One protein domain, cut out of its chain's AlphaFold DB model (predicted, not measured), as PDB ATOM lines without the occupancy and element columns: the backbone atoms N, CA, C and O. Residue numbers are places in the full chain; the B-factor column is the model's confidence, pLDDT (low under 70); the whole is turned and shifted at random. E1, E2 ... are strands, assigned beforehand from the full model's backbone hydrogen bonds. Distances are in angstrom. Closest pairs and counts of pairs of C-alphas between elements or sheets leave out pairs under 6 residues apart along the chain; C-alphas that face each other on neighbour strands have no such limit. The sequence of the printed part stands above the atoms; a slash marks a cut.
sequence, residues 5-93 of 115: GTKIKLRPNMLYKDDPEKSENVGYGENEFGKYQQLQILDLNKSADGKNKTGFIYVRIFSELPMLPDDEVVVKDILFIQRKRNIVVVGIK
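AT A GLANCE: This is residues 5 to 93 of the 115 residues of an uncharacterized protein of Absiella sp. AM27-20 (UniProt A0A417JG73). A small closed barrel of five strands, E1, E3, E4, E6 and E5 in ring order, has one long hairpin, E3 and E4, whose far part at residues 42 to 56 reaches well beyond the ring. The short strand E2 pairs onto E3 outside the ring, and the long loop of residues 12 to 26 swings out between E1 and E2. The printed part has 89 residues with no named helix and six named strands, E1 to E6 along the chain, in a mixed sheet; the class is all strand. The whole is compact, with a radius of gyration of the C-alphas of 13.6 A and spans of 41 by 37 by 25 A.

IN THESE COORDINATES: E1, residues 7 to 11, begins at C-alpha 7 at (-30.118, -27.582, -4.053). E2 is residues 27 to 31. E3, residues 34 to 46, is 33.7 A long and bends by 63 degrees at residue 37; its C-alpha 46 is at (-41.780, -16.573, -14.209). E4, residues 52 to 61, is 26.4 A long. E5, residues 72 to 84, is 25.7 A long and bends by 96 degrees at residue 76. E6, residues 87 to 93, is 19.8 A long and ends at C-alpha 93 at (-34.798, -38.730, -2.384).

HOW THE PARTS SIT: Round the ring, E1 is antiparallel to E3, with N 11 and O 40 at 2.7 A, within hydrogen-bond range. E3 and E4 form an antiparallel hairpin, with N 39 and O 59 at 3.0 A. E4 and E6 are parallel at 47 degrees, with N 60 and O 90 at 2.8 A. E5 and E6 form an antiparallel hairpin, with N 89 and O 82 at 2.8 A. E5 and E1 are antiparallel and close the ring, with N 8 and O 73 at 2.8 A. E5 is staggered: it pairs with E1 over residues 72 to 74 and with E6 over residues 77 to 84. E2 and E3 form another antiparallel hairpin, with N 38 and O 27 at 2.7 A; E2 and E1 lie on one side of E3, E4 on the other side. E2, E3 and E4 make a meander, each strand the antiparallel neighbour of the one before. E1 and E6 are apart, as are E3 and E5.

THE WHOLE: The two C-alphas farthest apart, those of Asp 49 and Glu 64, are 41.3 A apart. The printed part has no cut. The link from E1 to E2, 15 residues, is long. The mean pLDDT of the printed part is 84.1; it is under 70 at residues 16 to 17, 19, 22 and 44 to 54.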
ATOM      1  N   GLY A   5     -29.899 -33.096  -8.714       85.69
ATOM      2  CA  GLY A   5     -28.765 -32.224  -8.402       85.69
ATOM      3  C   GLY A   5     -29.146 -30.797  -7.995       85.69
ATOM      4  O   GLY A   5     -28.269 -29.973  -7.753       85.69
ATOM      5  N   THR A   6     -30.438 -30.455  -7.922       87.00
ATOM      6  CA  THR A   6     -30.854 -29.120  -7.459       87.00
ATOM      7  C   THR A   6     -30.731 -29.030  -5.947       87.00
ATOM      8  O   THR A   6     -31.290 -29.866  -5.238       87.00
ATOM      9  N   LYS A   7     -30.072 -27.975  -5.462       89.12
ATOM     10  CA  LYS A   7     -30.118 -27.582  -4.053       89.12
ATOM     11  C   LYS A   7     -31.435 -26.865  -3.773       89.12
ATOM     12  O   LYS A   7     -31.761 -25.887  -4.447       89.12
ATOM     13  N   ILE A   8     -32.202 -27.361  -2.814       89.44
ATOM     14  CA  ILE A   8     -33.494 -26.798  -2.424       89.44
ATOM     15  C   ILE A   8     -33.466 -26.457  -0.938       89.44
ATOM     16  O   ILE A   8     -32.973 -27.235  -0.127       89.44
ATOM     17  N   LYS A   9     -34.012 -25.289  -0.595       90.06
ATOM     18  CA  LYS A   9     -34.222 -24.884   0.794       90.06
ATOM     19  C   LYS A   9     -35.618 -25.294   1.239       90.06
ATOM     20  O   LYS A   9     -36.606 -24.885   0.617       90.06
ATOM     21  N   LEU A  10     -35.684 -26.088   2.299       90.69
ATOM     22  CA  LEU A  10     -36.927 -26.579   2.867       90.69
ATOM     23  C   LEU A  10     -37.628 -25.478   3.660       90.69
ATOM     24  O   LEU A  10     -37.007 -24.627   4.291       90.69
ATOM     25  N   ARG A  11     -38.952 -25.473   3.604       90.12
ATOM     26  CA  ARG A  11     -39.839 -24.519   4.269       90.12
ATOM     27  C   ARG A  11     -40.907 -25.291   5.039       90.12
ATOM     28  O   ARG A  11     -41.252 -26.401   4.623       90.12
ATOM     29  N   PRO A  12     -41.441 -24.727   6.134       89.31
ATOM     30  CA  PRO A  12     -42.524 -25.382   6.855       89.31
ATOM     31  C   PRO A  12     -43.750 -25.528   5.947       89.31
ATOM     32  O   PRO A  12     -43.898 -24.781   4.975       89.31
ATOM     33  N   ASN A  13     -44.645 -26.471   6.253       85.75
ATOM     34  CA  ASN A  13     -45.926 -26.504   5.546       85.75
ATOM     35  C   ASN A  13     -46.744 -25.238   5.819       85.75
ATOM     36  O   ASN A  13     -46.534 -24.508   6.789       85.75
ATOM     37  N   MET A  14     -47.713 -24.991   4.939       78.75
ATOM     38  CA  MET A  14     -48.644 -23.886   5.095       78.75
ATOM     39  C   MET A  14     -49.422 -24.053   6.402       78.75
ATOM     40  O   MET A  14     -50.140 -25.034   6.582       78.75
ATOM     41  N   LEU A  15     -49.283 -23.072   7.287       72.75
ATOM     42  CA  LEU A  15     -50.009 -23.025   8.548       72.75
ATOM     43  C   LEU A  15     -51.405 -22.442   8.296       72.75
ATOM     44  O   LEU A  15     -51.560 -21.419   7.618       72.75
ATOM     45  N   TYR A  16     -52.427 -23.097   8.833       64.94
ATOM     46  CA  TYR A  16     -53.809 -22.652   8.736       64.94
ATOM     47  C   TYR A  16     -54.067 -21.610   9.820       64.94
ATOM     48  O   TYR A  16     -54.160 -21.937  10.999       64.94
ATOM     49  N   LYS A  17     -54.196 -20.338   9.420       67.81
ATOM     50  CA  LYS A  17     -54.464 -19.230  10.356       67.81
ATOM     51  C   LYS A  17     -55.714 -19.464  11.206       67.81
ATOM     52  O   LYS A  17     -55.711 -19.134  12.384       67.81
ATOM     53  N   ASP A  18     -56.743 -20.038  10.592       76.38
ATOM     54  CA  ASP A  18     -58.048 -20.253  11.221       76.38
ATOM     55  C   ASP A  18     -58.134 -21.591  11.972       76.38
ATOM     56  O   ASP A  18     -59.119 -21.846  12.655       76.38
ATOM     57  N   ASP A  19     -57.117 -22.451  11.843       68.69
ATOM     58  CA  ASP A  19     -57.066 -23.752  12.512       68.69
ATOM     59  C   ASP A  19     -55.612 -24.138  12.855       68.69
ATOM     60  O   ASP A  19     -54.969 -24.930  12.151       68.69
ATOM     61  N   PRO A  20     -55.047 -23.538  13.920       73.06
ATOM     62  CA  PRO A  20     -53.657 -23.762  14.305       73.06
ATOM     63  C   PRO A  20     -53.359 -25.216  14.680       73.06
ATOM     64  O   PRO A  20     -52.236 -25.668  14.491       73.06
ATOM     65  N   GLU A  21     -54.351 -25.970  15.160       73.44
ATOM     66  CA  GLU A  21     -54.184 -27.378  15.542       73.44
ATOM     67  C   GLU A  21     -53.911 -28.278  14.330       73.44
ATOM     68  O   GLU A  21     -53.245 -29.303  14.455       73.44
ATOM     69  N   LYS A  22     -54.351 -27.868  13.134       64.94
ATOM     70  CA  LYS A  22     -54.029 -28.535  11.858       64.94
ATOM     71  C   LYS A  22     -52.704 -28.084  11.247       64.94
ATOM     72  O   LYS A  22     -52.344 -28.531  10.157       64.94
ATOM     73  N   SER A  23     -52.005 -27.154  11.892       74.38
ATOM     74  CA  SER A  23     -50.774 -26.576  11.365       74.38
ATOM     75  C   SER A  23     -49.570 -27.422  11.766       74.38
ATOM     76  O   SER A  23     -49.036 -27.302  12.864       74.38
ATOM     77  N   GLU A  24     -49.116 -28.270  10.848       79.19
ATOM     78  CA  GLU A  24     -47.923 -29.098  11.037       79.19
ATOM     79  C   GLU A  24     -46.715 -28.473  10.334       79.19
ATOM     80  O   GLU A  24     -46.678 -28.409   9.107       79.19
ATOM     81  N   ASN A  25     -45.685 -28.059  11.079       82.69
ATOM     82  CA  ASN A  25     -44.450 -27.526  10.478       82.69
ATOM     83  C   ASN A  25     -43.781 -28.538   9.535       82.69
ATOM     84  O   ASN A  25     -43.338 -28.173   8.445       82.69
ATOM     85  N   VAL A  26     -43.754 -29.807   9.948       88.94
ATOM     86  CA  VAL A  26     -43.278 -30.952   9.170       88.94
ATOM     87  C   VAL A  26     -44.366 -32.012   9.236       88.94
ATOM     88  O   VAL A  26     -44.743 -32.435  10.325       88.94
ATOM     89  N   GLY A  27     -44.883 -32.408   8.077       89.88
ATOM     90  CA  GLY A  27     -45.878 -33.474   7.986       89.88
ATOM     91  C   GLY A  27     -45.193 -34.829   7.882       89.88
ATOM     92  O   GLY A  27     -44.111 -34.930   7.310       89.88
ATOM     93  N   TYR A  28     -45.826 -35.886   8.372       92.19
ATOM     94  CA  TYR A  28     -45.301 -37.249   8.268       92.19
ATOM     95  C   TYR A  28     -46.331 -38.152   7.601       92.19
ATOM     96  O   TYR A  28     -47.538 -37.961   7.742       92.19
ATOM     97  N   GLY A  29     -45.867 -39.142   6.848       92.56
ATOM     98  CA  GLY A  29     -46.757 -40.129   6.255       92.56
ATOM     99  C   GLY A  29     -46.014 -41.311   5.662       92.56
ATOM    100  O   GLY A  29     -44.790 -41.401   5.731       92.56
ATOM    101  N   GLU A  30     -46.776 -42.224   5.075       94.25
ATOM    102  CA  GLU A  30     -46.268 -43.445   4.459       94.25
ATOM    103  C   GLU A  30     -47.055 -43.742   3.179       94.25
ATOM    104  O   GLU A  30     -48.264 -43.502   3.103       94.25
ATOM    105  N   ASN A  31     -46.363 -44.199   2.139       92.44
ATOM    106  CA  ASN A  31     -46.971 -44.683   0.901       92.44
ATOM    107  C   ASN A  31     -46.151 -45.850   0.316       92.44
ATOM    108  O   ASN A  31     -45.283 -46.398   0.986       92.44
ATOM    109  N   GLU A  32     -46.403 -46.218  -0.944       92.94
ATOM    110  CA  GLU A  32     -45.702 -47.314  -1.639       92.94
ATOM    111  C   GLU A  32     -44.172 -47.148  -1.734       92.94
ATOM    112  O   GLU A  32     -43.465 -48.133  -1.928       92.94
ATOM    113  N   PHE A  33     -43.647 -45.930  -1.563       90.94
ATOM    114  CA  PHE A  33     -42.208 -45.644  -1.553       90.94
ATOM    115  C   PHE A  33     -41.601 -45.653  -0.138       90.94
ATOM    116  O   PHE A  33     -40.398 -45.437   0.010       90.94
ATOM    117  N   GLY A  34     -42.414 -45.904   0.892       93.19
ATOM    118  CA  GLY A  34     -42.022 -45.946   2.297       93.19
ATOM    119  C   GLY A  34     -42.481 -44.725   3.095       93.19
ATOM    120  O   GLY A  34     -43.388 -43.986   2.701       93.19
ATOM    121  N   LYS A  35     -41.853 -44.530   4.258       95.06
ATOM    122  CA  LYS A  35     -42.107 -43.385   5.138       95.06
ATOM    123  C   LYS A  35     -41.471 -42.124   4.567       95.06
ATOM    124  O   LYS A  35     -40.370 -42.172   4.020       95.06
ATOM    125  N   TYR A  36     -42.157 -40.999   4.716       94.88
ATOM    126  CA  TYR A  36     -41.685 -39.706   4.242       94.88
ATOM    127  C   TYR A  36     -41.945 -38.585   5.244       94.88
ATOM    128  O   TYR A  36     -42.894 -38.623   6.031       94.88
ATOM    129  N   GLN A  37     -41.127 -37.543   5.124       94.69
ATOM    130  CA  GLN A  37     -41.363 -36.228   5.714       94.69
ATOM    131  C   GLN A  37     -41.870 -35.278   4.631       94.69
ATOM    132  O   GLN A  37     -41.366 -35.273   3.510       94.69
ATOM    133  N   GLN A  38     -42.894 -34.491   4.938       94.75
ATOM    134  CA  GLN A  38     -43.507 -33.536   4.030       94.75
ATOM    135  C   GLN A  38     -43.203 -32.113   4.485       94.75
ATOM    136  O   GLN A  38     -43.654 -31.683   5.548       94.75
ATOM    137  N   LEU A  39     -42.493 -31.386   3.629       93.69
ATOM    138  CA  LEU A  39     -42.190 -29.967   3.770       93.69
ATOM    139  C   LEU A  39     -42.582 -29.233   2.483       93.69
ATOM    140  O   LEU A  39     -43.118 -29.822   1.540       93.69
ATOM    141  N   GLN A  40     -42.301 -27.938   2.426       92.25
ATOM    142  CA  GLN A  40     -42.479 -27.126   1.233       92.25
ATOM    143  C   GLN A  40     -41.147 -26.650   0.677       92.25
ATOM    144  O   GLN A  40     -40.146 -26.561   1.380       92.25
ATOM    145  N   ILE A  41     -41.162 -26.273  -0.594       90.25
ATOM    146  CA  ILE A  41     -40.127 -25.434  -1.181       90.25
ATOM    147  C   ILE A  41     -40.768 -24.258  -1.900       90.25
ATOM    148  O   ILE A  41     -41.913 -24.326  -2.360       90.25
ATOM    149  N   LEU A  42     -39.995 -23.185  -2.026       85.75
ATOM    150  CA  LEU A  42     -40.372 -22.041  -2.836       85.75
ATOM    151  C   LEU A  42     -40.161 -22.372  -4.315       85.75
ATOM    152  O   LEU A  42     -39.048 -22.698  -4.725       85.75
ATOM    153  N   ASP A  43     -41.209 -22.247  -5.120       75.69
ATOM    154  CA  ASP A  43     -41.102 -22.330  -6.573       75.69
ATOM    155  C   ASP A  43     -41.160 -20.919  -7.151       75.69
ATOM    156  O   ASP A  43     -42.203 -20.257  -7.161       75.69
ATOM    157  N   LEU A  44     -40.002 -20.440  -7.594       66.25
ATOM    158  CA  LEU A  44     -39.861 -19.166  -8.283       66.25
ATOM    159  C   LEU A  44     -40.061 -19.415  -9.778       66.25
ATOM    160  O   LEU A  44     -39.104 -19.670 -10.509       66.25
ATOM    161  N   ASN A  45     -41.309 -19.350 -10.238       60.53
ATOM    162  CA  ASN A  45     -41.606 -19.387 -11.666       60.53
ATOM    163  C   ASN A  45     -41.806 -17.968 -12.200       60.53
ATOM    164  O   ASN A  45     -42.439 -17.122 -11.568       60.53
ATOM    165  N   LYS A  46     -41.329 -17.722 -13.420       50.38
ATOM    166  CA  LYS A  46     -41.780 -16.573 -14.209       50.38
ATOM    167  C   LYS A  46     -43.101 -16.944 -14.871       50.38
ATOM    168  O   LYS A  46     -43.176 -17.963 -15.558       50.38
ATOM    169  N   SER A  47     -44.155 -16.164 -14.650       57.06
ATOM    170  CA  SER A  47     -45.388 -16.319 -15.421       57.06
ATOM    171  C   SER A  47     -45.202 -15.825 -16.858       57.06
ATOM    172  O   SER A  47     -44.236 -15.134 -17.176       57.06
ATOM    173  N   ALA A  48     -46.127 -16.207 -17.744       55.22
ATOM    174  CA  ALA A  48     -46.085 -15.857 -19.168       55.22
ATOM    175  C   ALA A  48     -46.103 -14.335 -19.437       55.22
ATOM    176  O   ALA A  48     -45.682 -13.894 -20.498       55.22
ATOM    177  N   ASP A  49     -46.550 -13.537 -18.466       68.31
ATOM    178  CA  ASP A  49     -46.533 -12.068 -18.466       68.31
ATOM    179  C   ASP A  49     -45.224 -11.470 -17.905       68.31
ATOM    180  O   ASP A  49     -45.145 -10.270 -17.651       68.31
ATOM    181  N   GLY A  50     -44.198 -12.296 -17.670       58.78
ATOM    182  CA  GLY A  50     -42.888 -11.868 -17.175       58.78
ATOM    183  C   GLY A  50     -42.849 -11.522 -15.684       58.78
ATOM    184  O   GLY A  50     -41.784 -11.164 -15.178       58.78
ATOM    185  N   LYS A  51     -43.969 -11.645 -14.959       64.38
ATOM    186  CA  LYS A  51     -44.012 -11.414 -13.512       64.38
ATOM    187  C   LYS A  51     -43.447 -12.615 -12.757       64.38
ATOM    188  O   LYS A  51     -43.645 -13.769 -13.135       64.38
ATOM    189  N   ASN A  52     -42.753 -12.350 -11.656       60.28
ATOM    190  CA  ASN A  52     -42.348 -13.410 -10.742       60.28
ATOM    191  C   ASN A  52     -43.596 -13.892  -9.997       60.28
ATOM    192  O   ASN A  52     -44.188 -13.140  -9.222       60.28
ATOM    193  N   LYS A  53     -44.009 -15.137 -10.240       62.91
ATOM    194  CA  LYS A  53     -44.988 -15.821  -9.401       62.91
ATOM    195  C   LYS A  53     -44.241 -16.696  -8.414       62.91
ATOM    196  O   LYS A  53     -43.637 -17.700  -8.780       62.91
ATOM    197  N   THR A  54     -44.333 -16.304  -7.156       67.88
ATOM    198  CA  THR A  54     -43.878 -17.107  -6.032       67.88
ATOM    199  C   THR A  54     -44.968 -18.117  -5.696       67.88
ATOM    200  O   THR A  54     -46.067 -17.736  -5.293       67.88
ATOM    201  N   GLY A  55     -44.691 -19.397  -5.925       76.38
ATOM    202  CA  GLY A  55     -45.547 -20.510  -5.530       76.38
ATOM    203  C   GLY A  55     -44.874 -21.386  -4.481       76.38
ATOM    204  O   GLY A  55     -43.696 -21.216  -4.171       76.38
ATOM    205  N   PHE A  56     -45.627 -22.354  -3.965       84.50
ATOM    206  CA  PHE A  56     -45.094 -23.404  -3.107       84.50
ATOM    207  C   PHE A  56     -45.354 -24.765  -3.736       84.50
ATOM    208  O   PHE A  56     -46.430 -25.019  -4.286       84.50
ATOM    209  N   ILE A  57     -44.361 -25.637  -3.633       88.88
ATOM    210  CA  ILE A  57     -44.477 -27.053  -3.967       88.88
ATOM    211  C   ILE A  57     -44.309 -27.827  -2.668       88.88
ATOM    212  O   ILE A  57     -43.381 -27.555  -1.910       88.88
ATOM    213  N   TYR A  58     -45.181 -28.800  -2.423       91.69
ATOM    214  CA  TYR A  58     -44.967 -29.749  -1.339       91.69
ATOM    215  C   TYR A  58     -43.955 -30.797  -1.792       91.69
ATOM    216  O   TYR A  58     -44.101 -31.392  -2.860       91.69
ATOM    217  N   VAL A  59     -42.947 -31.046  -0.973       93.31
ATOM    218  CA  VAL A  59     -41.952 -32.091  -1.193       93.31
ATOM    219  C   VAL A  59     -42.141 -33.182  -0.153       93.31
ATOM    220  O   VAL A  59     -42.251 -32.901   1.037       93.31
ATOM    221  N   ARG A  60     -42.215 -34.431  -0.609       95.25
ATOM    222  CA  ARG A  60     -42.205 -35.625   0.235       95.25
ATOM    223  C   ARG A  60     -40.831 -36.256   0.131       95.25
ATOM    224  O   ARG A  60     -40.459 -36.740  -0.934       95.25
ATOM    225  N   ILE A  61     -40.082 -36.189   1.218       94.56
ATOM    226  CA  ILE A  61     -38.688 -36.596   1.300       94.56
ATOM    227  C   ILE A  61     -38.637 -37.998   1.892       94.56
ATOM    228  O   ILE A  61     -39.059 -38.211   3.029       94.56
ATOM    229  N   PHE A  62     -38.127 -38.939   1.105       94.44
ATOM    230  CA  PHE A  62     -37.902 -40.324   1.504       94.44
ATOM    231  C   PHE A  62     -36.430 -40.465   1.893       94.44
ATOM    232  O   PHE A  62     -35.569 -40.626   1.027       94.44
ATOM    233  N   SER A  63     -36.153 -40.314   3.186       90.31
ATOM    234  CA  SER A  63     -34.812 -40.352   3.775       90.31
ATOM    235  C   SER A  63     -34.890 -40.876   5.205       90.31
ATOM    236  O   SER A  63     -35.900 -40.673   5.883       90.31
ATOM    237  N   GLU A  64     -33.824 -41.523   5.667       86.88
ATOM    238  CA  GLU A  64     -33.655 -41.896   7.076       86.88
ATOM    239  C   GLU A  64     -33.262 -40.692   7.945       86.88
ATOM    240  O   GLU A  64     -33.457 -40.706   9.160       86.88
ATOM    241  N   LEU A  65     -32.747 -39.626   7.323       86.19
ATOM    242  CA  LEU A  65     -32.338 -38.414   8.020       86.19
ATOM    243  C   LEU A  65     -33.561 -37.546   8.391       86.19
ATOM    244  O   LEU A  65     -34.415 -37.279   7.535       86.19
ATOM    245  N   PRO A  66     -33.659 -37.064   9.645       86.75
ATOM    246  CA  PRO A  66     -34.668 -36.085  10.036       86.75
ATOM    247  C   PRO A  66     -34.385 -34.742   9.356       86.75
ATOM    248  O   PRO A  66     -33.268 -34.244   9.432       86.75
ATOM    249  N   MET A  67     -35.393 -34.170   8.701       88.31
ATOM    250  CA  MET A  67     -35.313 -32.892   7.999       88.31
ATOM    251  C   MET A  67     -36.114 -31.841   8.755       88.31
ATOM    252  O   MET A  67     -37.249 -32.082   9.178       88.31
ATOM    253  N   LEU A  68     -35.549 -30.650   8.873       88.38
ATOM    254  CA  LEU A  68     -36.179 -29.514   9.518       88.38
ATOM    255  C   LEU A  68     -36.458 -28.392   8.510       88.38
ATOM    256  O   LEU A  68     -35.861 -28.319   7.432       88.38
ATOM    257  N   PRO A  69     -37.405 -27.495   8.829       88.31
ATOM    258  CA  PRO A  69     -37.540 -26.250   8.094       88.31
ATOM    259  C   PRO A  69     -36.211 -25.482   8.053       88.31
ATOM    260  O   PRO A  69     -35.460 -25.486   9.020       88.31
ATOM    261  N   ASP A  70     -35.968 -24.797   6.938       87.50
ATOM    262  CA  ASP A  70     -34.751 -24.050   6.610       87.50
ATOM    263  C   ASP A  70     -33.490 -24.872   6.297       87.50
ATOM    264  O   ASP A  70     -32.518 -24.272   5.825       87.50
ATOM    265  N   ASP A  71     -33.537 -26.205   6.401       88.06
ATOM    266  CA  ASP A  71     -32.474 -27.081   5.897       88.06
ATOM    267  C   ASP A  71     -32.307 -26.952   4.374       88.06
ATOM    268  O   ASP A  71     -33.267 -26.746   3.617       88.06
ATOM    269  N   GLU A  72     -31.069 -27.111   3.904       90.00
ATOM    270  CA  GLU A  72     -30.742 -27.182   2.481       90.00
ATOM    271  C   GLU A  72     -30.374 -28.608   2.088       90.00
ATOM    272  O   GLU A  72     -29.402 -29.173   2.584       90.00
ATOM    273  N   VAL A  73     -31.114 -29.165   1.132       89.81
ATOM    274  CA  VAL A  73     -30.904 -30.534   0.651       89.81
ATOM    275  C   VAL A  73     -30.643 -30.553  -0.845       89.81
ATOM    276  O   VAL A  73     -31.127 -29.699  -1.592       89.81
ATOM    277  N   VAL A  74     -29.884 -31.546  -1.303       91.44
ATOM    278  CA  VAL A  74     -29.651 -31.790  -2.729       91.44
ATOM    279  C   VAL A  74     -30.543 -32.935  -3.182       91.44
ATOM    280  O   VAL A  74     -30.556 -34.005  -2.576       91.44
ATOM    281  N   VAL A  75     -31.310 -32.711  -4.249       91.31
ATOM    282  CA  VAL A  75     -32.207 -33.728  -4.810       91.31
ATOM    283  C   VAL A  75     -31.385 -34.815  -5.496       91.31
ATOM    284  O   VAL A  75     -30.801 -34.572  -6.549       91.31
ATOM    285  N   LYS A  76     -31.395 -36.022  -4.936       93.31
ATOM    286  CA  LYS A  76     -30.742 -37.204  -5.509       93.31
ATOM    287  C   LYS A  76     -31.604 -37.869  -6.574       93.31
ATOM    288  O   LYS A  76     -31.094 -38.272  -7.611       93.31
ATOM    289  N   ASP A  77     -32.906 -37.982  -6.316       94.25
ATOM    290  CA  ASP A  77     -33.839 -38.646  -7.227       94.25
ATOM    291  C   ASP A  77     -35.258 -38.071  -7.104       94.25
ATOM    292  O   ASP A  77     -35.635 -37.558  -6.046       94.25
ATOM    293  N   ILE A  78     -36.046 -38.168  -8.177       94.44
ATOM    294  CA  ILE A  78     -37.453 -37.755  -8.222       94.44
ATOM    295  C   ILE A  78     -38.307 -39.000  -8.459       94.44
ATOM    296  O   ILE A  78     -38.360 -39.532  -9.562       94.44
ATOM    297  N   LEU A  79     -39.017 -39.430  -7.418       94.75
ATOM    298  CA  LEU A  79     -39.824 -40.652  -7.435       94.75
ATOM    299  C   LEU A  79     -41.163 -40.445  -8.145       94.75
ATOM    300  O   LEU A  79     -41.625 -41.309  -8.883       94.75
ATOM    301  N   PHE A  80     -41.808 -39.301  -7.912       94.00
ATOM    302  CA  PHE A  80     -43.082 -38.973  -8.546       94.00
ATOM    303  C   PHE A  80     -43.367 -37.474  -8.523       94.00
ATOM    304  O   PHE A  80     -42.890 -36.732  -7.663       94.00
ATOM    305  N   ILE A  81     -44.240 -37.045  -9.433       92.62
ATOM    306  CA  ILE A  81     -44.829 -35.707  -9.446       92.62
ATOM    307  C   ILE A  81     -46.344 -35.872  -9.521       92.62
ATOM    308  O   ILE A  81     -46.871 -36.462 -10.460       92.62
ATOM    309  N   GLN A  82     -47.054 -35.341  -8.531       91.38
ATOM    310  CA  GLN A  82     -48.509 -35.353  -8.469       91.38
ATOM    311  C   GLN A  82     -49.044 -33.926  -8.482       91.38
ATOM    312  O   GLN A  82     -48.648 -33.083  -7.679       91.38
ATOM    313  N   ARG A  83     -50.004 -33.662  -9.368       87.06
ATOM    314  CA  ARG A  83     -50.709 -32.383  -9.424       87.06
ATOM    315  C   ARG A  83     -52.161 -32.584  -9.015       87.06
ATOM    316  O   ARG A  83     -52.903 -33.297  -9.683       87.06
ATOM    317  N   LYS A  84     -52.571 -31.944  -7.921       81.81
ATOM    318  CA  LYS A  84     -53.954 -31.944  -7.430       81.81
ATOM    319  C   LYS A  84     -54.467 -30.510  -7.389       81.81
ATOM    320  O   LYS A  84     -54.114 -29.741  -6.500       81.81
ATOM    321  N   ARG A  85     -55.331 -30.151  -8.346       81.94
ATOM    322  CA  ARG A  85     -55.849 -28.781  -8.519       81.94
ATOM    323  C   ARG A  85     -54.690 -27.772  -8.613       81.94
ATOM    324  O   ARG A  85     -53.879 -27.852  -9.533       81.94
ATOM    325  N   ASN A  86     -54.594 -26.870  -7.639       78.00
ATOM    326  CA  ASN A  86     -53.575 -25.824  -7.560       78.00
ATOM    327  C   ASN A  86     -52.335 -26.249  -6.759       78.00
ATOM    328  O   ASN A  86     -51.431 -25.441  -6.581       78.00
ATOM    329  N   ILE A  87     -52.291 -27.492  -6.273       82.94
ATOM    330  CA  ILE A  87     -51.209 -28.016  -5.444       82.94
ATOM    331  C   ILE A  87     -50.359 -28.983  -6.268       82.94
ATOM    332  O   ILE A  87     -50.879 -29.875  -6.944       82.94
ATOM    333  N   VAL A  88     -49.042 -28.817  -6.180       88.69
ATOM    334  CA  VAL A  88     -48.054 -29.755  -6.714       88.69
ATOM    335  C   VAL A  88     -47.357 -30.429  -5.539       88.69
ATOM    336  O   VAL A  88     -46.919 -29.753  -4.607       88.69
ATOM    337  N   VAL A  89     -47.279 -31.755  -5.589       91.75
ATOM    338  CA  VAL A  89     -46.561 -32.594  -4.630       91.75
ATOM    339  C   VAL A  89     -45.498 -33.378  -5.388       91.75
ATOM    340  O   VAL A  89     -45.813 -34.038  -6.378       91.75
ATOM    341  N   VAL A  90     -44.252 -33.326  -4.933       93.56
ATOM    342  CA  VAL A  90     -43.129 -34.046  -5.542       93.56
ATOM    343  C   VAL A  90     -42.534 -34.996  -4.513       93.56
ATOM    344  O   VAL A  90     -42.180 -34.572  -3.417       93.56
ATOM    345  N   GLY A  91     -42.435 -36.277  -4.852       94.94
ATOM    346  CA  GLY A  91     -41.702 -37.259  -4.057       94.94
ATOM    347  C   GLY A  91     -40.237 -37.274  -4.463       94.94
ATOM    348  O   GLY A  91     -39.948 -37.455  -5.644       94.94
ATOM    349  N   ILE A  92     -39.325 -37.091  -3.510       94.56
ATOM    350  CA  ILE A  92     -37.884 -37.020  -3.763       94.56
ATOM    351  C   ILE A  92     -37.082 -37.888  -2.795       94.56
ATOM    352  O   ILE A  92     -37.476 -38.096  -1.646       94.56
ATOM    353  N   LYS A  93     -35.908 -38.321  -3.251       94.12
ATOM    354  CA  LYS A  93     -34.798 -38.730  -2.384       94.12
ATOM    355  C   LYS A  93     -33.746 -37.631  -2.380       94.12
ATOM    356  O   LYS A  93     -33.586 -36.920  -3.375       94.12
TER     357      LYS A  93